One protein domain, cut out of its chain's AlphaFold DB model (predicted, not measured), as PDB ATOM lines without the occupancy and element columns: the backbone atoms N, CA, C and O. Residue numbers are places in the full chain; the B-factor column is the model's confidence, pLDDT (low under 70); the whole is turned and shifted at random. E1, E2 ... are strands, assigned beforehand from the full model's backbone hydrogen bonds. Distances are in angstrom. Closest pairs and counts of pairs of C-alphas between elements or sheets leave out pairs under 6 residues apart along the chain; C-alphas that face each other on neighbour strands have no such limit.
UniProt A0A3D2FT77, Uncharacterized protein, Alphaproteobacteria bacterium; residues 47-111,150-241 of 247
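AT A GLANCE: This is residues 47 to 111 and 150 to 241 of the 247 residues of an uncharacterized protein of Alphaproteobacteria bacterium (UniProt A0A3D2FT77). One long, twisted sheet of nine strands is curled like part of a barrel and folded back on itself, with edge strands E4 and E5 coming near each other along its unpaired seam. At the other end, the bent ends of E6 and E7 fold back, and E6 comes close to E9. The printed part has 157 residues, no named helix and strands E1 to E9; it is all strand, antiparallel throughout, in the order E4, E3, E2, E1, E9, E8, E7, E6, E5. It is only just compact, close to loose, with a radius of gyration of the C-alphas of 18.0 A, and spans 59 by 33 by 24 A.

IN THESE COORDINATES: E1, residues 47 to 62, begins at C-alpha 47 (-15.591, 9.200, 17.520). E2 is 67 to 83, 42.5 A long, E3 86 to 96, E4 104 to 107, E5 151 to 157, E6 161 to 178, E7 181 to 198 and E8 203 to 216. E9, 225 to 241, runs 48.8 A to C-alpha 241 (-10.480, 14.706, 28.761).

HOW THE PARTS SIT: Two meanders, each strand the antiparallel neighbour of the one before, are E1 to E4 and E5 to E9. E1 and E9 are neighbours, with N 58 and O 234 2.8 A apart. In a folded sheet, bent into two leaves, E4, E3, E2, E1, E9 and E8 face E6 and E5, with E7 as the hinge. The closest C-alphas of E4 and E5 are Thr 107 and Val 153, 7.1 A. E6 bends by 131 degrees at residue 175; its closest C-alpha to E9 is Arg 177, 4.7 A from Ile 227.

THE WHOLE: C-alphas 84 and 220 are farthest apart, 61.7 A. Residues 112 to 149 are not printed; C-alphas 111 and 150 are 9.5 A apart. Of the links printed whole, none is long. Residues 109 to 111 have pLDDT under 70.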
ATOM      1  N   THR A  47     -16.414   8.985  16.325       84.81
ATOM      2  CA  THR A  47     -15.591   9.200  17.520       84.81
ATOM      3  C   THR A  47     -16.132  10.385  18.304       84.81
ATOM      4  O   THR A  47     -16.456  11.424  17.734       84.81
ATOM      5  N   THR A  48     -16.231  10.254  19.626       88.06
ATOM      6  CA  THR A  48     -16.631  11.356  20.510       88.06
ATOM      7  C   THR A  48     -15.586  11.570  21.590       88.06
ATOM      8  O   THR A  48     -15.242  10.644  22.325       88.06
ATOM      9  N   VAL A  49     -15.104  12.806  21.704       89.75
ATOM     10  CA  VAL A  49     -14.174  13.230  22.752       89.75
ATOM     11  C   VAL A  49     -14.922  14.132  23.723       89.75
ATOM     12  O   VAL A  49     -15.325  15.235  23.363       89.75
ATOM     13  N   GLY A  50     -15.112  13.655  24.953       93.06
ATOM     14  CA  GLY A  50     -15.681  14.444  26.044       93.06
ATOM     15  C   GLY A  50     -14.595  15.191  26.814       93.06
ATOM     16  O   GLY A  50     -13.588  14.594  27.203       93.06
ATOM     17  N   LEU A  51     -14.816  16.477  27.070       95.50
ATOM     18  CA  LEU A  51     -13.934  17.358  27.824       95.50
ATOM     19  C   LEU A  51     -14.709  18.029  28.963       95.50
ATOM     20  O   LEU A  51     -15.871  18.400  28.806       95.50
ATOM     21  N   VAL A  52     -14.037  18.228  30.092       96.38
ATOM     22  CA  VAL A  52     -14.503  19.089  31.186       96.38
ATOM     23  C   VAL A  52     -13.529  20.245  31.297       96.38
ATOM     24  O   VAL A  52     -12.323  20.026  31.433       96.38
ATOM     25  N   CYS A  53     -14.054  21.458  31.205       97.38
ATOM     26  CA  CYS A  53     -13.291  22.689  31.216       97.38
ATOM     27  C   CYS A  53     -13.623  23.468  32.478       97.38
ATOM     28  O   CYS A  53     -14.759  23.896  32.654       97.38
ATOM     29  N   ASP A  54     -12.630  23.656  33.339       97.12
ATOM     30  CA  ASP A  54     -12.759  24.495  34.525       97.12
ATOM     31  C   ASP A  54     -12.296  25.908  34.169       97.12
ATOM     32  O   ASP A  54     -11.235  26.084  33.555       97.12
ATOM     33  N   GLY A  55     -13.083  26.916  34.532       96.88
ATOM     34  CA  GLY A  55     -12.777  28.290  34.167       96.88
ATOM     35  C   GLY A  55     -13.688  29.318  34.819       96.88
ATOM     36  O   GLY A  55     -14.390  29.044  35.795       96.88
ATOM     37  N   GLN A  56     -13.640  30.516  34.251       98.00
ATOM     38  CA  GLN A  56     -14.372  31.679  34.716       98.00
ATOM     39  C   GLN A  56     -15.220  32.253  33.586       98.00
ATOM     40  O   GLN A  56     -14.790  32.308  32.430       98.00
ATOM     41  N   PHE A  57     -16.421  32.684  33.952       98.19
ATOM     42  CA  PHE A  57     -17.328  33.446  33.118       98.19
ATOM     43  C   PHE A  57     -17.178  34.934  33.412       98.19
ATOM     44  O   PHE A  57     -17.125  35.339  34.572       98.19
ATOM     45  N   GLU A  58     -17.194  35.732  32.358       98.00
ATOM     46  CA  GLU A  58     -17.354  37.179  32.375       98.00
ATOM     47  C   GLU A  58     -18.633  37.508  31.604       98.00
ATOM     48  O   GLU A  58     -18.777  37.134  30.442       98.00
ATOM     49  N   VAL A  59     -19.601  38.146  32.260       96.56
ATOM     50  CA  VAL A  59     -20.883  38.536  31.666       96.56
ATOM     51  C   VAL A  59     -20.969  40.045  31.633       96.56
ATOM     52  O   VAL A  59     -20.821  40.716  32.650       96.56
ATOM     53  N   ILE A  60     -21.266  40.551  30.451       94.94
ATOM     54  CA  ILE A  60     -21.299  41.952  30.103       94.94
ATOM     55  C   ILE A  60     -22.671  42.237  29.492       94.94
ATOM     56  O   ILE A  60     -23.010  41.720  28.432       94.94
ATOM     57  N   ILE A  61     -23.468  43.077  30.146       92.25
ATOM     58  CA  ILE A  61     -24.803  43.458  29.669       92.25
ATOM     59  C   ILE A  61     -24.761  44.911  29.214       92.25
ATOM     60  O   ILE A  61     -24.527  45.827  30.016       92.25
ATOM     61  N   GLY A  62     -24.987  45.120  27.920       86.75
ATOM     62  CA  GLY A  62     -24.937  46.429  27.291       86.75
ATOM     63  C   GLY A  62     -26.205  47.230  27.563       86.75
ATOM     64  O   GLY A  62     -27.302  46.875  27.132       86.75
ATOM     65  N   GLY A  63     -26.061  48.367  28.236       83.38
ATOM     66  CA  GLY A  63     -27.097  49.391  28.332       83.38
ATOM     67  C   GLY A  63     -26.778  50.606  27.463       83.38
ATOM     68  O   GLY A  63     -25.704  50.729  26.882       83.38
ATOM     69  N   VAL A  64     -27.734  51.532  27.372       79.94
ATOM     70  CA  VAL A  64     -27.565  52.757  26.568       79.94
ATOM     71  C   VAL A  64     -26.529  53.703  27.181       79.94
ATOM     72  O   VAL A  64     -25.731  54.281  26.450       79.94
ATOM     73  N   ASP A  65     -26.534  53.830  28.510       78.50
ATOM     74  CA  ASP A  65     -25.669  54.760  29.251       78.50
ATOM     75  C   ASP A  65     -24.770  54.057  30.280       78.50
ATOM     76  O   ASP A  65     -23.877  54.669  30.863       78.50
ATOM     77  N   THR A  66     -25.021  52.776  30.540       81.06
ATOM     78  CA  THR A  66     -24.336  51.989  31.568       81.06
ATOM     79  C   THR A  66     -24.113  50.576  31.070       81.06
ATOM     80  O   THR A  66     -24.932  50.053  30.320       81.06
ATOM     81  N   GLN A  67     -23.069  49.936  31.567       85.31
ATOM     82  CA  GLN A  67     -22.785  48.526  31.351       85.31
ATOM     83  C   GLN A  67     -22.791  47.832  32.709       85.31
ATOM     84  O   GLN A  67     -22.346  48.417  33.702       85.31
ATOM     85  N   ALA A  68     -23.358  46.632  32.769       89.81
ATOM     86  CA  ALA A  68     -23.247  45.776  33.942       89.81
ATOM     87  C   ALA A  68     -22.251  44.664  33.632       89.81
ATOM     88  O   ALA A  68     -22.358  44.025  32.588       89.81
ATOM     89  N   GLU A  69     -21.304  44.456  34.538       94.31
ATOM     90  CA  GLU A  69     -20.259  43.445  34.419       94.31
ATOM     91  C   GLU A  69     -20.294  42.545  35.651       94.31
ATOM     92  O   GLU A  69     -20.421  43.019  36.786       94.31
ATOM     93  N   GLU A  70     -20.196  41.242  35.430       95.69
ATOM     94  CA  GLU A  70     -20.174  40.238  36.484       95.69
ATOM     95  C   GLU A  70     -19.204  39.115  36.119       95.69
ATOM     96  O   GLU A  70     -19.178  38.662  34.978       95.69
ATOM     97  N   MET A  71     -18.444  38.629  37.102       97.19
ATOM     98  CA  MET A  71     -17.570  37.469  36.942       97.19
ATOM     99  C   MET A  71     -17.932  36.376  37.940       97.19
ATOM    100  O   MET A  71     -18.215  36.664  39.106       97.19
ATOM    101  N   PHE A  72     -17.902  35.123  37.496       97.44
ATOM    102  CA  PHE A  72     -18.134  33.964  38.357       97.44
ATOM    103  C   PHE A  72     -17.486  32.706  37.785       97.44
ATOM    104  O   PHE A  72     -17.342  32.560  36.576       97.44
ATOM    105  N   ASP A  73     -17.126  31.770  38.656       97.12
ATOM    106  CA  ASP A  73     -16.518  30.508  38.243       97.12
ATOM    107  C   ASP A  73     -17.587  29.465  37.891       97.12
ATOM    108  O   ASP A  73     -18.694  29.460  38.443       97.12
ATOM    109  N   GLY A  74     -17.240  28.543  36.999       95.75
ATOM    110  CA  GLY A  74     -18.078  27.393  36.683       95.75
ATOM    111  C   GLY A  74     -17.464  26.518  35.592       95.75
ATOM    112  O   GLY A  74     -16.606  26.986  34.844       95.75
ATOM    113  N   PRO A  75     -17.858  25.240  35.499       96.88
ATOM    114  CA  PRO A  75     -17.374  24.370  34.445       96.88
ATOM    115  C   PRO A  75     -18.191  24.502  33.154       96.88
ATOM    116  O   PRO A  75     -19.387  24.810  33.163       96.88
ATOM    117  N   VAL A  76     -17.543  24.171  32.040       97.56
ATOM    118  CA  VAL A  76     -18.172  23.908  30.742       97.56
ATOM    119  C   VAL A  76     -17.803  22.497  30.307       97.56
ATOM    120  O   VAL A  76     -16.631  22.124  30.289       97.56
ATOM    121  N   HIS A  77     -18.799  21.692  29.960       96.69
ATOM    122  CA  HIS A  77     -18.591  20.393  29.335       96.69
ATOM    123  C   HIS A  77     -18.642  20.556  27.822       96.69
ATOM    124  O   HIS A  77     -19.582  21.156  27.303       96.69
ATOM    125  N   LEU A  78     -17.651  20.005  27.126       95.69
ATOM    126  CA  LEU A  78     -17.616  19.969  25.668       95.69
ATOM    127  C   LEU A  78     -17.636  18.522  25.191       95.69
ATOM    128  O   LEU A  78     -16.950  17.667  25.753       95.69
ATOM    129  N   ALA A  79     -18.376  18.248  24.125       94.69
ATOM    130  CA  ALA A  79     -18.262  17.009  23.374       94.69
ATOM    131  C   ALA A  79     -17.948  17.339  21.918       94.69
ATOM    132  O   ALA A  79     -18.708  18.038  21.252       94.69
ATOM    133  N   LEU A  80     -16.824  16.827  21.430       92.19
ATOM    134  CA  LEU A  80     -16.421  16.954  20.036       92.19
ATOM    135  C   LEU A  80     -16.757  15.646  19.322       92.19
ATOM    136  O   LEU A  80     -16.242  14.591  19.704       92.19
ATOM    137  N   VAL A  81     -17.622  15.706  18.313       91.69
ATOM    138  CA  VAL A  81     -18.079  14.538  17.556       91.69
ATOM    139  C   VAL A  81     -17.461  14.569  16.164       91.69
ATOM    140  O   VAL A  81     -17.699  15.488  15.378       91.69
ATOM    141  N   ALA A  82     -16.681  13.536  15.861       87.06
ATOM    142  CA  ALA A  82     -16.070  13.321  14.563       87.06
ATOM    143  C   ALA A  82     -16.746  12.168  13.813       87.06
ATOM    144  O   ALA A  82     -17.131  11.164  14.420       87.06
ATOM    145  N   ARG A  83     -16.868  12.316  12.493       86.19
ATOM    146  CA  ARG A  83     -17.290  11.273  11.551       86.19
ATOM    147  C   ARG A  83     -16.239  11.169  10.460       86.19
ATOM    148  O   ARG A  83     -15.881  12.184   9.876       86.19
ATOM    149  N   ASP A  84     -15.727   9.964  10.233       82.38
ATOM    150  CA  ASP A  84     -14.689   9.693   9.225       82.38
ATOM    151  C   ASP A  84     -13.432  10.584   9.365       82.38
ATOM    152  O   ASP A  84     -12.744  10.886   8.395       82.38
ATOM    153  N   GLY A  85     -13.120  10.992  10.601       73.62
ATOM    154  CA  GLY A  85     -11.975  11.846  10.934       73.62
ATOM    155  C   GLY A  85     -12.266  13.350  10.966       73.62
ATOM    156  O   GLY A  85     -11.476  14.084  11.555       73.62
ATOM    157  N   ASP A  86     -13.411  13.797  10.445       79.94
ATOM    158  CA  ASP A  86     -13.797  15.211  10.418       79.94
ATOM    159  C   ASP A  86     -14.763  15.552  11.558       79.94
ATOM    160  O   ASP A  86     -15.740  14.838  11.803       79.94
ATOM    161  N   PHE A  87     -14.524  16.662  12.263       83.00
ATOM    162  CA  PHE A  87     -15.455  17.150  13.282       83.00
ATOM    163  C   PHE A  87     -16.694  17.753  12.627       83.00
ATOM    164  O   PHE A  87     -16.627  18.768  11.940       83.00
ATOM    165  N   VAL A  88     -17.839  17.123  12.873       87.69
ATOM    166  CA  VAL A  88     -19.125  17.511  12.280       87.69
ATOM    167  C   VAL A  88     -20.066  18.141  13.292       87.69
ATOM    168  O   VAL A  88     -21.075  18.722  12.906       87.69
ATOM    169  N   GLU A  89     -19.778  17.999  14.585       92.12
ATOM    170  CA  GLU A  89     -20.646  18.499  15.637       92.12
ATOM    171  C   GLU A  89     -19.860  18.810  16.916       92.12
ATOM    172  O   GLU A  89     -18.969  18.061  17.328       92.12
ATOM    173  N   LEU A  90     -20.217  19.926  17.546       93.81
ATOM    174  CA  LEU A  90     -19.750  20.336  18.862       93.81
ATOM    175  C   LEU A  90     -20.967  20.444  19.776       93.81
ATOM    176  O   LEU A  90     -21.955  21.078  19.420       93.81
ATOM    177  N   ARG A  91     -20.901  19.835  20.957       95.31
ATOM    178  CA  ARG A  91     -21.898  20.033  22.013       95.31
ATOM    179  C   ARG A  91     -21.263  20.736  23.184       95.31
ATOM    180  O   ARG A  91     -20.122  20.432  23.538       95.31
ATOM    181  N   MET A  92     -22.005  21.644  23.788       96.19
ATOM    182  CA  MET A  92     -21.543  22.440  24.905       96.19
ATOM    183  C   MET A  92     -22.623  22.527  25.968       96.19
ATOM    184  O   MET A  92     -23.778  22.818  25.673       96.19
ATOM    185  N   GLN A  93     -22.241  22.310  27.220       96.81
ATOM    186  CA  GLN A  93     -23.139  22.480  28.351       96.81
ATOM    187  C   GLN A  93     -22.419  23.197  29.488       96.81
ATOM    188  O   GLN A  93     -21.454  22.683  30.054       96.81
ATOM    189  N   ALA A  94     -22.889  24.397  29.814       95.88
ATOM    190  CA  ALA A  94     -22.343  25.206  30.895       95.88
ATOM    191  C   ALA A  94     -23.031  24.897  32.232       95.88
ATOM    192  O   ALA A  94     -24.213  24.547  32.280       95.88
ATOM    193  N   PHE A  95     -22.300  25.072  33.329       95.38
ATOM    194  CA  PHE A  95     -22.862  25.082  34.672       95.38
ATOM    195  C   PHE A  95     -22.588  26.435  35.324       95.38
ATOM    196  O   PHE A  95     -21.474  26.742  35.746       95.38
ATOM    197  N   GLU A  96     -23.625  27.258  35.397       93.69
ATOM    198  CA  GLU A  96     -23.536  28.657  35.787       93.69
ATOM    199  C   GLU A  96     -24.180  28.841  37.162       93.69
ATOM    200  O   GLU A  96     -25.365  28.577  37.351       93.69
ATOM    201  N   ARG A  97     -23.403  29.288  38.158       92.62
ATOM    202  CA  ARG A  97     -23.908  29.630  39.507       92.62
ATOM    203  C   ARG A  97     -24.732  28.520  40.179       92.62
ATOM    204  O   ARG A  97     -25.714  28.793  40.865       92.62
ATOM    205  N   GLY A  98     -24.339  27.261  40.002       88.69
ATOM    206  CA  GLY A  98     -25.078  26.132  40.574       88.69
ATOM    207  C   GLY A  98     -26.202  25.591  39.685       88.69
ATOM    208  O   GLY A  98     -26.882  24.654  40.100       88.69
ATOM    209  N   LEU A  99     -26.408  26.160  38.496       94.00
ATOM    210  CA  LEU A  99     -27.458  25.773  37.562       94.00
ATOM    211  C   LEU A  99     -26.852  25.149  36.307       94.00
ATOM    212  O   LEU A  99     -25.952  25.709  35.688       94.00
ATOM    213  N   LEU A 100     -27.375  23.987  35.922       93.75
ATOM    214  CA  LEU A 100     -27.034  23.358  34.653       93.75
ATOM    215  C   LEU A 100     -27.795  24.060  33.530       93.75
ATOM    216  O   LEU A 100     -29.028  24.087  33.540       93.75
ATOM    217  N   MET A 101     -27.060  24.617  32.576       95.19
ATOM    218  CA  MET A 101     -27.637  25.293  31.423       95.19
ATOM    219  C   MET A 101     -28.101  24.272  30.371       95.19
ATOM    220  O   MET A 101     -27.644  23.119  30.375       95.19
ATOM    221  N   PRO A 102     -29.023  24.658  29.469       94.19
ATOM    222  CA  PRO A 102     -29.371  23.837  28.315       94.19
ATOM    223  C   PRO A 102     -28.130  23.462  27.499       94.19
ATOM    224  O   PRO A 102     -27.183  24.242  27.407       94.19
ATOM    225  N   GLU A 103     -28.134  22.260  26.926       94.00
ATOM    226  CA  GLU A 103     -27.086  21.847  25.994       94.00
ATOM    227  C   GLU A 103     -27.241  22.617  24.675       94.00
ATOM    228  O   GLU A 103     -28.322  22.668  24.086       94.00
ATOM    229  N   GLU A 104     -26.147  23.208  24.214       93.38
ATOM    230  CA  GLU A 104     -26.021  23.847  22.910       93.38
ATOM    231  C   GLU A 104     -25.344  22.865  21.950       93.38
ATOM    232  O   GLU A 104     -24.276  22.329  22.252       93.38
ATOM    233  N   VAL A 105     -25.962  22.613  20.793       93.25
ATOM    234  CA  VAL A 105     -25.464  21.667  19.783       93.25
ATOM    235  C   VAL A 105     -25.219  22.410  18.477       93.25
ATOM    236  O   VAL A 105     -26.156  22.933  17.880       93.25
ATOM    237  N   PHE A 106     -23.972  22.427  18.017       91.12
ATOM    238  CA  PHE A 106     -23.549  23.064  16.773       91.12
ATOM    239  C   PHE A 106     -23.191  21.980  15.764       91.12
ATOM    240  O   PHE A 106     -22.235  21.241  15.981       91.12
ATOM    241  N   THR A 107     -23.933  21.889  14.663       88.81
ATOM    242  CA  THR A 107     -23.697  20.890  13.614       88.81
ATOM    243  C   THR A 107     -23.205  21.579  12.347       88.81
ATOM    244  O   THR A 107     -23.807  22.541  11.870       88.81
ATOM    245  N   LEU A 108     -22.112  21.080  11.777       81.31
ATOM    246  CA  LEU A 108     -21.573  21.576  10.519       81.31
ATOM    247  C   LEU A 108     -22.610  21.383   9.402       81.31
ATOM    248  O   LEU A 108     -23.097  20.277   9.171       81.31
ATOM    249  N   GLY A 109     -22.978  22.480   8.737       64.50
ATOM    250  CA  GLY A 109     -24.003  22.484   7.689       64.50
ATOM    251  C   GLY A 109     -25.447  22.254   8.168       64.50
ATOM    252  O   GLY A 109     -26.301  21.986   7.326       64.50
ATOM    253  N   GLY A 110     -25.738  22.339   9.477       53.34
ATOM    254  CA  GLY A 110     -27.061  22.047  10.045       53.34
ATOM    255  C   GLY A 110     -27.578  23.091  11.043       53.34
ATOM    256  O   GLY A 110     -26.868  23.517  11.949       53.34
ATOM    257  N   GLY A 111     -28.856  23.457  10.873       45.47
ATOM    258  CA  GLY A 111     -29.691  24.229  11.802       45.47
ATOM    259  C   GLY A 111     -29.587  23.764  13.257       45.47
ATOM    260  O   GLY A 111     -29.621  22.560  13.500       45.47
ATOM    261  N   ASP A 150     -30.561  32.020   7.531       80.25
ATOM    262  CA  ASP A 150     -29.756  33.044   8.230       80.25
ATOM    263  C   ASP A 150     -28.843  32.453   9.339       80.25
ATOM    264  O   ASP A 150     -28.215  33.196  10.107       80.25
ATOM    265  N   LEU A 151     -28.744  31.116   9.430       85.50
ATOM    266  CA  LEU A 151     -27.781  30.432  10.297       85.50
ATOM    267  C   LEU A 151     -26.506  30.070   9.529       85.50
ATOM    268  O   LEU A 151     -26.521  29.273   8.595       85.50
ATOM    269  N   MET A 152     -25.372  30.542  10.032       87.38
ATOM    270  CA  MET A 152     -24.043  30.145   9.582       87.38
ATOM    271  C   MET A 152     -23.332  29.382  10.694       87.38
ATOM    272  O   MET A 152     -23.266  29.867  11.823       87.38
ATOM    273  N   VAL A 153     -22.784  28.207  10.379       89.69
ATOM    274  CA  VAL A 153     -21.946  27.417  11.293       89.69
ATOM    275  C   VAL A 153     -20.687  26.985  10.559       89.69
ATOM    276  O   VAL A 153     -20.762  26.315   9.530       89.69
ATOM    277  N   GLU A 154     -19.535  27.343  11.105       90.69
ATOM    278  CA  GLU A 154     -18.220  26.925  10.639       90.69
ATOM    279  C   GLU A 154     -17.505  26.216  11.787       90.69
ATOM    280  O   GLU A 154     -17.376  26.770  12.877       90.69
ATOM    281  N   ILE A 155     -17.053  24.985  11.545       90.19
ATOM    282  CA  ILE A 155     -16.209  24.230  12.471       90.19
ATOM    283  C   ILE A 155     -14.931  23.895  11.718       90.19
ATOM    284  O   ILE A 155     -14.972  23.232  10.684       90.19
ATOM    285  N   THR A 156     -13.803  24.362  12.238       89.50
ATOM    286  CA  THR A 156     -12.476  24.036  11.721       89.50
ATOM    287  C   THR A 156     -11.701  23.332  12.814       89.50
ATOM    288  O   THR A 156     -11.647  23.802  13.946       89.50
ATOM    289  N   ALA A 157     -11.083  22.207  12.487       88.38
ATOM    290  CA  ALA A 157     -10.247  21.478  13.420       88.38
ATOM    291  C   ALA A 157      -8.927  21.110  12.760       88.38
ATOM    292  O   ALA A 157      -8.885  20.630  11.629       88.38
ATOM    293  N   THR A 158      -7.852  21.322  13.498       88.50
ATOM    294  CA  THR A 158      -6.499  20.932  13.128       88.50
ATOM    295  C   THR A 158      -5.925  20.033  14.216       88.50
ATOM    296  O   THR A 158      -6.552  19.802  15.251       88.50
ATOM    297  N   ASP A 159      -4.704  19.538  14.030       86.31
ATOM    298  CA  ASP A 159      -4.000  18.781  15.070       86.31
ATOM    299  C   ASP A 159      -3.737  19.601  16.346       86.31
ATOM    300  O   ASP A 159      -3.531  19.021  17.412       86.31
ATOM    301  N   ILE A 160      -3.761  20.935  16.250       91.94
ATOM    302  CA  ILE A 160      -3.388  21.846  17.338       91.94
ATOM    303  C   ILE A 160      -4.578  22.585  17.944       91.94
ATOM    304  O   ILE A 160      -4.528  22.923  19.123       91.94
ATOM    305  N   ASP A 161      -5.649  22.809  17.188       92.75
ATOM    306  CA  ASP A 161      -6.791  23.595  17.642       92.75
ATOM    307  C   ASP A 161      -8.135  23.118  17.080       92.75
ATOM    308  O   ASP A 161      -8.220  22.356  16.116       92.75
ATOM    309  N   VAL A 162      -9.201  23.550  17.746       92.75
ATOM    310  CA  VAL A 162     -10.576  23.486  17.256       92.75
ATOM    311  C   VAL A 162     -11.163  24.885  17.346       92.75
ATOM    312  O   VAL A 162     -11.093  25.536  18.388       92.75
ATOM    313  N   MET A 163     -11.750  25.333  16.248       95.38
ATOM    314  CA  MET A 163     -12.432  26.607  16.112       95.38
ATOM    315  C   MET A 163     -13.881  26.360  15.711       95.38
ATOM    316  O   MET A 163     -14.158  25.553  14.823       95.38
ATOM    317  N   LEU A 164     -14.799  27.077  16.344       95.19
ATOM    318  CA  LEU A 164     -16.203  27.139  15.958       95.19
ATOM    319  C   LEU A 164     -16.595  28.609  15.839       95.19
ATOM    320  O   LEU A 164     -16.330  29.391  16.746       95.19
ATOM    321  N   THR A 165     -17.279  28.951  14.756       95.12
ATOM    322  CA  THR A 165     -17.996  30.216  14.617       95.12
ATOM    323  C   THR A 165     -19.419  29.905  14.188       95.12
ATOM    324  O   THR A 165     -19.658  29.288  13.153       95.12
ATOM    325  N   GLN A 166     -20.374  30.353  14.988       93.75
ATOM    326  CA  GLN A 166     -21.792  30.269  14.702       93.75
ATOM    327  C   GLN A 166     -22.384  31.675  14.696       93.75
ATOM    328  O   GLN A 166     -22.116  32.455  15.603       93.75
ATOM    329  N   SER A 167     -23.219  31.993  13.714       93.56
ATOM    330  CA  SER A 167     -23.986  33.236  13.672       93.56
ATOM    331  C   SER A 167     -25.418  32.939  13.265       93.56
ATOM    332  O   SER A 167     -25.641  32.333  12.222       93.56
ATOM    333  N   LEU A 168     -26.374  33.383  14.072       91.44
ATOM    334  CA  LEU A 168     -27.800  33.331  13.797       91.44
ATOM    335  C   LEU A 168     -28.336  34.759  13.714       91.44
ATOM    336  O   LEU A 168     -28.401  35.481  14.714       91.44
ATOM    337  N   GLU A 169     -28.733  35.156  12.514       91.81
ATOM    338  CA  GLU A 169     -29.432  36.413  12.285       91.81
ATOM    339  C   GLU A 169     -30.950  36.207  12.345       91.81
ATOM    340  O   GLU A 169     -31.477  35.187  11.913       91.81
ATOM    341  N   SER A 170     -31.682  37.171  12.907       90.06
ATOM    342  CA  SER A 170     -33.145  37.142  12.872       90.06
ATOM    343  C   SER A 170     -33.771  38.536  12.867       90.06
ATOM    344  O   SER A 170     -33.179  39.532  13.298       90.06
ATOM    345  N   GLY A 171     -34.992  38.596  12.336       90.06
ATOM    346  CA  GLY A 171     -35.781  39.817  12.205       90.06
ATOM    347  C   GLY A 171     -35.390  40.700  11.008       90.06
ATOM    348  O   GLY A 171     -34.482  40.387  10.224       90.06
ATOM    349  N   PRO A 172     -36.111  41.815  10.804       92.25
ATOM    350  CA  PRO A 172     -35.886  42.705   9.677       92.25
ATOM    351  C   PRO A 172     -34.595  43.513   9.840       92.25
ATOM    352  O   PRO A 172     -34.059  43.694  10.933       92.25
ATOM    353  N   VAL A 173     -34.125  44.085   8.731       94.12
ATOM    354  CA  VAL A 173     -33.070  45.104   8.760       94.12
ATOM    355  C   VAL A 173     -33.682  46.452   9.143       94.12
ATOM    356  O   VAL A 173     -34.556  46.980   8.453       94.12
ATOM    357  N   ILE A 174     -33.203  47.031  10.240       93.50
ATOM    358  CA  ILE A 174     -33.693  48.272  10.840       93.50
ATOM    359  C   ILE A 174     -32.591  49.334  10.776       93.50
ATOM    360  O   ILE A 174     -31.400  49.044  10.840       93.50
ATOM    361  N   ARG A 175     -32.980  50.606  10.658       94.50
ATOM    362  CA  ARG A 175     -32.059  51.736  10.819       94.50
ATOM    363  C   ARG A 175     -31.875  52.023  12.307       94.50
ATOM    364  O   ARG A 175     -32.740  52.653  12.915       94.50
ATOM    365  N   ALA A 176     -30.764  51.576  12.875       93.56
ATOM    366  CA  ALA A 176     -30.455  51.729  14.292       93.56
ATOM    367  C   ALA A 176     -29.271  52.675  14.521       93.56
ATOM    368  O   ALA A 176     -28.507  53.005  13.610       93.56
ATOM    369  N   ARG A 177     -29.129  53.148  15.758       91.88
ATOM    370  CA  ARG A 177     -27.884  53.746  16.232       91.88
ATOM    371  C   ARG A 177     -26.962  52.632  16.724       91.88
ATOM    372  O   ARG A 177     -27.376  51.861  17.582       91.88
ATOM    373  N   VAL A 178     -25.744  52.587  16.196       91.62
ATOM    374  CA  VAL A 178     -24.717  51.580  16.508       91.62
ATOM    375  C   VAL A 178     -23.423  52.313  16.826       91.62
ATOM    376  O   VAL A 178     -22.997  53.144  16.024       91.62
ATOM    377  N   ASP A 179     -22.836  52.078  17.999       85.62
ATOM    378  CA  ASP A 179     -21.577  52.706  18.439       85.62
ATOM    379  C   ASP A 179     -21.548  54.227  18.213       85.62
ATOM    380  O   ASP A 179     -20.631  54.811  17.630       85.62
ATOM    381  N   GLY A 180     -22.647  54.889  18.584       84.25
ATOM    382  CA  GLY A 180     -22.835  56.329  18.411       84.25
ATOM    383  C   GLY A 180     -23.189  56.784  16.987       84.25
ATOM    384  O   GLY A 180     -23.756  57.876  16.849       84.25
ATOM    385  N   LYS A 181     -22.964  55.963  15.952       90.19
ATOM    386  CA  LYS A 181     -23.299  56.258  14.549       90.19
ATOM    387  C   LYS A 181     -24.803  56.091  14.303       90.19
ATOM    388  O   LYS A 181     -25.354  55.030  14.590       90.19
ATOM    389  N   PRO A 182     -25.504  57.115  13.791       90.50
ATOM    390  CA  PRO A 182     -26.943  57.041  13.561       90.50
ATOM    391  C   PRO A 182     -27.293  56.321  12.250       90.50
ATOM    392  O   PRO A 182     -26.565  56.422  11.266       90.50
ATOM    393  N   LEU A 183     -28.476  55.692  12.216       91.44
ATOM    394  CA  LEU A 183     -29.123  55.141  11.013       91.44
ATOM    395  C   LEU A 183     -28.283  54.102  10.244       91.44
ATOM    396  O   LEU A 183     -28.370  54.007   9.013       91.44
ATOM    397  N   VAL A 184     -27.502  53.299  10.956       95.50
ATOM    398  CA  VAL A 184     -26.808  52.142  10.387       95.50
ATOM    399  C   VAL A 184     -27.862  51.074  10.045       95.50
ATOM    400  O   VAL A 184     -28.740  50.826  10.872       95.50
ATOM    401  N   PRO A 185     -27.877  50.507   8.820       95.25
ATOM    402  CA  PRO A 185     -28.678  49.324   8.525       95.25
ATOM    403  C   PRO A 185     -28.159  48.152   9.354       95.25
ATOM    404  O   PRO A 185     -26.998  47.772   9.221       95.25
ATOM    405  N   THR A 186     -29.011  47.602  10.204       93.88
ATOM    406  CA  THR A 186     -28.628  46.604  11.200       93.88
ATOM    407  C   THR A 186     -29.727  45.563  11.297       93.88
ATOM    408  O   THR A 186     -30.905  45.920  11.350       93.88
ATOM    409  N   ARG A 187     -29.363  44.280  11.301       93.75
ATOM    410  CA  ARG A 187     -30.303  43.200  11.599       93.75
ATOM    411  C   ARG A 187     -30.890  43.394  12.999       93.75
ATOM    412  O   ARG A 187     -30.178  43.835  13.898       93.75
ATOM    413  N   GLU A 188     -32.174  43.102  13.185       92.12
ATOM    414  CA  GLU A 188     -32.840  43.280  14.479       92.12
ATOM    415  C   GLU A 188     -32.164  42.493  15.608       92.12
ATOM    416  O   GLU A 188     -31.961  43.057  16.685       92.12
ATOM    417  N   SER A 189     -31.789  41.236  15.360       93.38
ATOM    418  CA  SER A 189     -31.085  40.389  16.320       93.38
ATOM    419  C   SER A 189     -29.974  39.598  15.630       93.38
ATOM    420  O   SER A 189     -30.193  39.022  14.566       93.38
ATOM    421  N   ILE A 190     -28.791  39.557  16.242       94.06
ATOM    422  CA  ILE A 190     -27.658  38.731  15.806       94.06
ATOM    423  C   ILE A 190     -27.094  38.033  17.038       94.06
ATOM    424  O   ILE A 190     -26.469  38.691  17.871       94.06
ATOM    425  N   ALA A 191     -27.305  36.724  17.135       94.81
ATOM    426  CA  ALA A 191     -26.675  35.881  18.143       94.81
ATOM    427  C   ALA A 191     -25.458  35.194  17.521       94.81
ATOM    428  O   ALA A 191     -25.567  34.598  16.451       94.81
ATOM    429  N   ARG A 192     -24.298  35.282  18.166       95.75
ATOM    430  CA  ARG A 192     -23.056  34.695  17.667       95.75
ATOM    431  C   ARG A 192     -22.306  33.983  18.780       95.75
ATOM    432  O   ARG A 192     -22.134  34.549  19.855       95.75
ATOM    433  N   THR A 193     -21.820  32.789  18.471       97.31
ATOM    434  CA  THR A 193     -20.975  31.986  19.352       97.31
ATOM    435  C   THR A 193     -19.652  31.726  18.652       97.31
ATOM    436  O   THR A 193     -19.630  31.147  17.568       97.31
ATOM    437  N   ASP A 194     -18.552  32.142  19.264       97.69
ATOM    438  CA  ASP A 194     -17.201  31.798  18.832       97.69
ATOM    439  C   ASP A 194     -16.544  30.927  19.902       97.69
ATOM    440  O   ASP A 194     -16.593  31.249  21.087       97.69
ATOM    441  N   LEU A 195     -15.905  29.835  19.498       97.94
ATOM    442  CA  LEU A 195     -15.135  28.974  20.386       97.94
ATOM    443  C   LEU A 195     -13.754  28.733  19.794       97.94
ATOM    444  O   LEU A 195     -13.606  28.457  18.605       97.94
ATOM    445  N   TYR A 196     -12.754  28.801  20.661       98.06
ATOM    446  CA  TYR A 196     -11.385  28.397  20.397       98.06
ATOM    447  C   TYR A 196     -10.946  27.409  21.473       98.06
ATOM    448  O   TYR A 196     -11.066  27.693  22.664       98.06
ATOM    449  N   LEU A 197     -10.424  26.264  21.054       97.44
ATOM    450  CA  LEU A 197      -9.841  25.249  21.920       97.44
ATOM    451  C   LEU A 197      -8.445  24.901  21.408       97.44
ATOM    452  O   LEU A 197      -8.305  24.339  20.326       97.44
ATOM    453  N   ASP A 198      -7.427  25.162  22.217       96.94
ATOM    454  CA  ASP A 198      -6.074  24.649  22.016       96.94
ATOM    455  C   ASP A 198      -6.017  23.194  22.505       96.94
ATOM    456  O   ASP A 198      -6.218  22.895  23.684       96.94
ATOM    457  N   ARG A 199      -5.737  22.265  21.589       92.12
ATOM    458  CA  ARG A 199      -5.706  20.820  21.857       92.12
ATOM    459  C   ARG A 199      -4.444  20.372  22.595       92.12
ATOM    460  O   ARG A 199      -4.428  19.269  23.139       92.12
ATOM    461  N   ILE A 200      -3.394  21.191  22.601       93.62
ATOM    462  CA  ILE A 200      -2.113  20.903  23.252       93.62
ATOM    463  C   ILE A 200      -2.163  21.352  24.709       93.62
ATOM    464  O   ILE A 200      -1.845  20.577  25.611       93.62
ATOM    465  N   SER A 201      -2.540  22.609  24.942       95.81
ATOM    466  CA  SER A 201      -2.588  23.182  26.290       95.81
ATOM    467  C   SER A 201      -3.906  22.894  27.010       95.81
ATOM    468  O   SER A 201      -3.961  22.953  28.239       95.81
ATOM    469  N   GLY A 202      -4.963  22.580  26.257       95.50
ATOM    470  CA  GLY A 202      -6.328  22.505  26.761       95.50
ATOM    471  C   GLY A 202      -6.949  23.880  27.001       95.50
ATOM    472  O   GLY A 202      -8.060  23.938  27.518       95.50
ATOM    473  N   ALA A 203      -6.265  24.985  26.684       98.06
ATOM    474  CA  ALA A 203      -6.827  26.319  26.850       98.06
ATOM    475  C   ALA A 203      -8.081  26.475  25.985       98.06
ATOM    476  O   ALA A 203      -8.082  26.117  24.808       98.06
ATOM    477  N   VAL A 204      -9.145  27.015  26.572       98.38
ATOM    478  CA  VAL A 204     -10.405  27.246  25.870       98.38
ATOM    479  C   VAL A 204     -10.898  28.661  26.107       98.38
ATOM    480  O   VAL A 204     -10.811  29.191  27.219       98.38
ATOM    481  N   THR A 205     -11.455  29.241  25.055       98.56
ATOM    482  CA  THR A 205     -12.210  30.483  25.114       98.56
ATOM    483  C   THR A 205     -13.507  30.298  24.350       98.56
ATOM    484  O   THR A 205     -13.494  29.827  23.215       98.56
ATOM    485  N   VAL A 206     -14.622  30.672  24.968       98.25
ATOM    486  CA  VAL A 206     -15.931  30.721  24.314       98.25
ATOM    487  C   VAL A 206     -16.490  32.119  24.488       98.25
ATOM    488  O   VAL A 206     -16.470  32.648  25.594       98.25
ATOM    489  N   ASN A 207     -16.970  32.719  23.409       98.31
ATOM    490  CA  ASN A 207     -17.616  34.017  23.420       98.31
ATOM    491  C   ASN A 207     -19.022  33.891  22.836       98.31
ATOM    492  O   ASN A 207     -19.179  33.541  21.668       98.31
ATOM    493  N   TRP A 208     -20.029  34.204  23.642       97.75
ATOM    494  CA  TRP A 208     -21.406  34.361  23.208       97.75
ATOM    495  C   TRP A 208     -21.729  35.847  23.151       97.75
ATOM    496  O   TRP A 208     -21.632  36.548  24.156       97.75
ATOM    497  N   THR A 209     -22.174  36.323  21.996       96.56
ATOM    498  CA  THR A 209     -22.604  37.707  21.796       96.56
ATOM    499  C   THR A 209     -24.039  37.739  21.295       96.56
ATOM    500  O   THR A 209     -24.416  36.969  20.414       96.56
ATOM    501  N   ASP A 210     -24.848  38.637  21.845       94.69
ATOM    502  CA  ASP A 210     -26.220  38.880  21.405       94.69
ATOM    503  C   ASP A 210     -26.403  40.374  21.147       94.69
ATOM    504  O   ASP A 210     -26.464  41.197  22.064       94.69
ATOM    505  N   ASN A 211     -26.455  40.736  19.869       94.06
ATOM    506  CA  ASN A 211     -26.701  42.100  19.443       94.06
ATOM    507  C   ASN A 211     -28.182  42.272  19.123       94.06
ATOM    508  O   ASN A 211     -28.662  41.702  18.144       94.06
ATOM    509  N   ARG A 212     -28.890  43.125  19.872       93.94
ATOM    510  CA  ARG A 212     -30.318  43.395  19.647       93.94
ATOM    511  C   ARG A 212     -30.621  44.867  19.464       93.94
ATOM    512  O   ARG A 212     -30.204  45.713  20.252       93.94
ATOM    513  N   VAL A 213     -31.436  45.173  18.466       94.19
ATOM    514  CA  VAL A 213     -32.004  46.505  18.272       94.19
ATOM    515  C   VAL A 213     -33.220  46.666  19.179       94.19
ATOM    516  O   VAL A 213     -34.211  45.953  19.052       94.19
ATOM    517  N   ARG A 214     -33.177  47.647  20.082       91.56
ATOM    518  CA  ARG A 214     -34.292  47.975  20.979       91.56
ATOM    519  C   ARG A 214     -34.749  49.415  20.798       91.56
ATOM    520  O   ARG A 214     -33.984  50.290  20.393       91.56
ATOM    521  N   ASP A 215     -36.017  49.662  21.111       91.25
ATOM    522  CA  ASP A 215     -36.530  51.022  21.243       91.25
ATOM    523  C   ASP A 215     -36.064  51.632  22.558       91.25
ATOM    524  O   ASP A 215     -36.275  51.074  23.634       91.25
ATOM    525  N   HIS A 216     -35.482  52.823  22.476       88.56
ATOM    526  CA  HIS A 216     -35.065  53.575  23.640       88.56
ATOM    527  C   HIS A 216     -35.502  55.035  23.539       88.56
ATOM    528  O   HIS A 216     -35.215  55.742  22.569       88.56
ATOM    529  N   LYS A 217     -36.210  55.510  24.565       86.12
ATOM    530  CA  LYS A 217     -36.645  56.901  24.650       86.12
ATOM    531  C   LYS A 217     -35.575  57.733  25.345       86.12
ATOM    532  O   LYS A 217     -35.522  57.779  26.568       86.12
ATOM    533  N   LEU A 218     -34.771  58.423  24.543       80.56
ATOM    534  CA  LEU A 218     -33.767  59.350  25.054       80.56
ATOM    535  C   LEU A 218     -34.426  60.502  25.838       80.56
ATOM    536  O   LEU A 218     -35.508  60.968  25.449       80.56
ATOM    537  N   PRO A 219     -33.785  61.004  26.908       83.25
ATOM    538  CA  PRO A 219     -34.266  62.173  27.636       83.25
ATOM    539  C   PRO A 219     -34.524  63.361  26.697       83.25
ATOM    540  O   PRO A 219     -33.688  63.716  25.870       83.25
ATOM    541  N   GLY A 220     -35.710  63.964  26.799       85.06
ATOM    542  CA  GLY A 220     -36.122  65.090  25.952       85.06
ATOM    543  C   GLY A 220     -36.582  64.722  24.533       85.06
ATOM    544  O   GLY A 220     -37.065  65.597  23.814       85.06
ATOM    545  N   ALA A 221     -36.503  63.454  24.117       83.44
ATOM    546  CA  ALA A 221     -36.971  63.033  22.801       83.44
ATOM    547  C   ALA A 221     -38.498  62.832  22.757       83.44
ATOM    548  O   ALA A 221     -39.108  62.212  23.636       83.44
ATOM    549  N   ILE A 222     -39.122  63.313  21.676       86.62
ATOM    550  CA  ILE A 222     -40.561  63.133  21.407       86.62
ATOM    551  C   ILE A 222     -40.868  61.675  21.028       86.62
ATOM    552  O   ILE A 222     -41.949  61.167  21.322       86.62
ATOM    553  N   ARG A 223     -39.915  60.986  20.391       85.75
ATOM    554  CA  ARG A 223     -40.036  59.602  19.916       85.75
ATOM    555  C   ARG A 223     -38.869  58.761  20.424       85.75
ATOM    556  O   ARG A 223     -37.788  59.294  20.660       85.75
ATOM    557  N   ALA A 224     -39.101  57.460  20.574       87.88
ATOM    558  CA  ALA A 224     -38.027  56.508  20.818       87.88
ATOM    559  C   ALA A 224     -37.107  56.415  19.592       87.88
ATOM    560  O   ALA A 224     -37.552  56.572  18.452       87.88
ATOM    561  N   ALA A 225     -35.827  56.176  19.848       89.00
ATOM    562  CA  ALA A 225     -34.833  55.849  18.844       89.00
ATOM    563  C   ALA A 225     -34.526  54.350  18.908       89.00
ATOM    564  O   ALA A 225     -34.493  53.770  19.991       89.00
ATOM    565  N   LYS A 226     -34.265  53.742  17.751       93.56
ATOM    566  CA  LYS A 226     -33.750  52.374  17.657       93.56
ATOM    567  C   LYS A 226     -32.255  52.393  17.981       93.56
ATOM    568  O   LYS A 226     -31.501  53.096  17.306       93.56
ATOM    569  N   ILE A 227     -31.832  51.657  19.002       93.00
ATOM    570  CA  ILE A 227     -30.435  51.559  19.448       93.00
ATOM    571  C   ILE A 227     -30.053  50.082  19.488       93.00
ATOM    572  O   ILE A 227     -30.836  49.269  19.975       93.00
ATOM    573  N   GLN A 228     -28.881  49.737  18.960       93.81
ATOM    574  CA  GLN A 228     -28.325  48.399  19.124       93.81
ATOM    575  C   GLN A 228     -27.645  48.296  20.489       93.81
ATOM    576  O   GLN A 228     -26.821  49.137  20.841       93.81
ATOM    577  N   LEU A 229     -28.025  47.274  21.245       93.06
ATOM    578  CA  LEU A 229     -27.390  46.875  22.492       93.06
ATOM    579  C   LEU A 229     -26.687  45.541  22.261       93.06
ATOM    580  O   LEU A 229     -27.149  44.743  21.443       93.06
ATOM    581  N   ARG A 230     -25.585  45.328  22.974       93.75
ATOM    582  CA  ARG A 230     -24.784  44.111  22.900       93.75
ATOM    583  C   ARG A 230     -24.652  43.523  24.289       93.75
ATOM    584  O   ARG A 230     -24.097  44.178  25.169       93.75
ATOM    585  N   ASP A 231     -25.122  42.299  24.433       95.12
ATOM    586  CA  ASP A 231     -24.806  41.455  25.574       95.12
ATOM    587  C   ASP A 231     -23.684  40.499  25.158       95.12
ATOM    588  O   ASP A 231     -23.624  40.049  24.011       95.12
ATOM    589  N   GLU A 232     -22.763  40.230  26.071       95.88
ATOM    590  CA  GLU A 232     -21.596  39.391  25.839       95.88
ATOM    591  C   GLU A 232     -21.347  38.512  27.065       95.88
ATOM    592  O   GLU A 232     -21.425  38.961  28.206       95.88
ATOM    593  N   LYS A 233     -21.086  37.232  26.831       97.38
ATOM    594  CA  LYS A 233     -20.663  36.273  27.845       97.38
ATOM    595  C   LYS A 233     -19.394  35.626  27.330       97.38
ATOM    596  O   LYS A 233     -19.383  35.111  26.220       97.38
ATOM    597  N   ILE A 234     -18.345  35.632  28.131       98.19
ATOM    598  CA  ILE A 234     -17.056  35.044  27.785       98.19
ATOM    599  C   ILE A 234     -16.748  33.978  28.820       98.19
ATOM    600  O   ILE A 234     -16.847  34.227  30.015       98.19
ATOM    601  N   PHE A 235     -16.365  32.792  28.373       98.56
ATOM    602  CA  PHE A 235     -15.788  31.757  29.214       98.56
ATOM    603  C   PHE A 235     -14.320  31.589  28.851       98.56
ATOM    604  O   PHE A 235     -13.995  31.399  27.681       98.56
ATOM    605  N   THR A 236     -13.439  31.624  29.848       98.56
ATOM    606  CA  THR A 236     -12.020  31.289  29.680       98.56
ATOM    607  C   THR A 236     -11.625  30.232  30.695       98.56
ATOM    608  O   THR A 236     -11.892  30.377  31.888       98.56
ATOM    609  N   GLY A 237     -10.971  29.167  30.235       98.00
ATOM    610  CA  GLY A 237     -10.631  28.049  31.105       98.00
ATOM    611  C   GLY A 237      -9.615  27.084  30.519       98.00
ATOM    612  O   GLY A 237      -8.930  27.363  29.533       98.00
ATOM    613  N   THR A 238      -9.511  25.919  31.152       98.06
ATOM    614  CA  THR A 238      -8.670  24.815  30.679       98.06
ATOM    615  C   THR A 238      -9.440  23.505  30.725       98.06
ATOM    616  O   THR A 238      -9.970  23.111  31.764       98.06
ATOM    617  N   CYS A 239      -9.469  22.816  29.592       96.75
ATOM    618  CA  CYS A 239     -10.146  21.556  29.372       96.75
ATOM    619  C   CYS A 239      -9.249  20.356  29.662       96.75
ATOM    620  O   CYS A 239      -8.051  20.349  29.373       96.75
ATOM    621  N   LYS A 240      -9.859  19.293  30.183       94.38
ATOM    622  CA  LYS A 240      -9.244  17.973  30.331       94.38
ATOM    623  C   LYS A 240     -10.184  16.909  29.775       94.38
ATOM    624  O   LYS A 240     -11.397  17.041  29.947       94.38
ATOM    625  N   PRO A 241      -9.659  15.839  29.155       90.69
ATOM    626  CA  PRO A 241     -10.480  14.706  28.761       90.69
ATOM    627  C   PRO A 241     -11.224  14.133  29.960       90.69
ATOM    628  O   PRO A 241     -10.639  13.932  31.030       90.69
TER     629      PRO A 241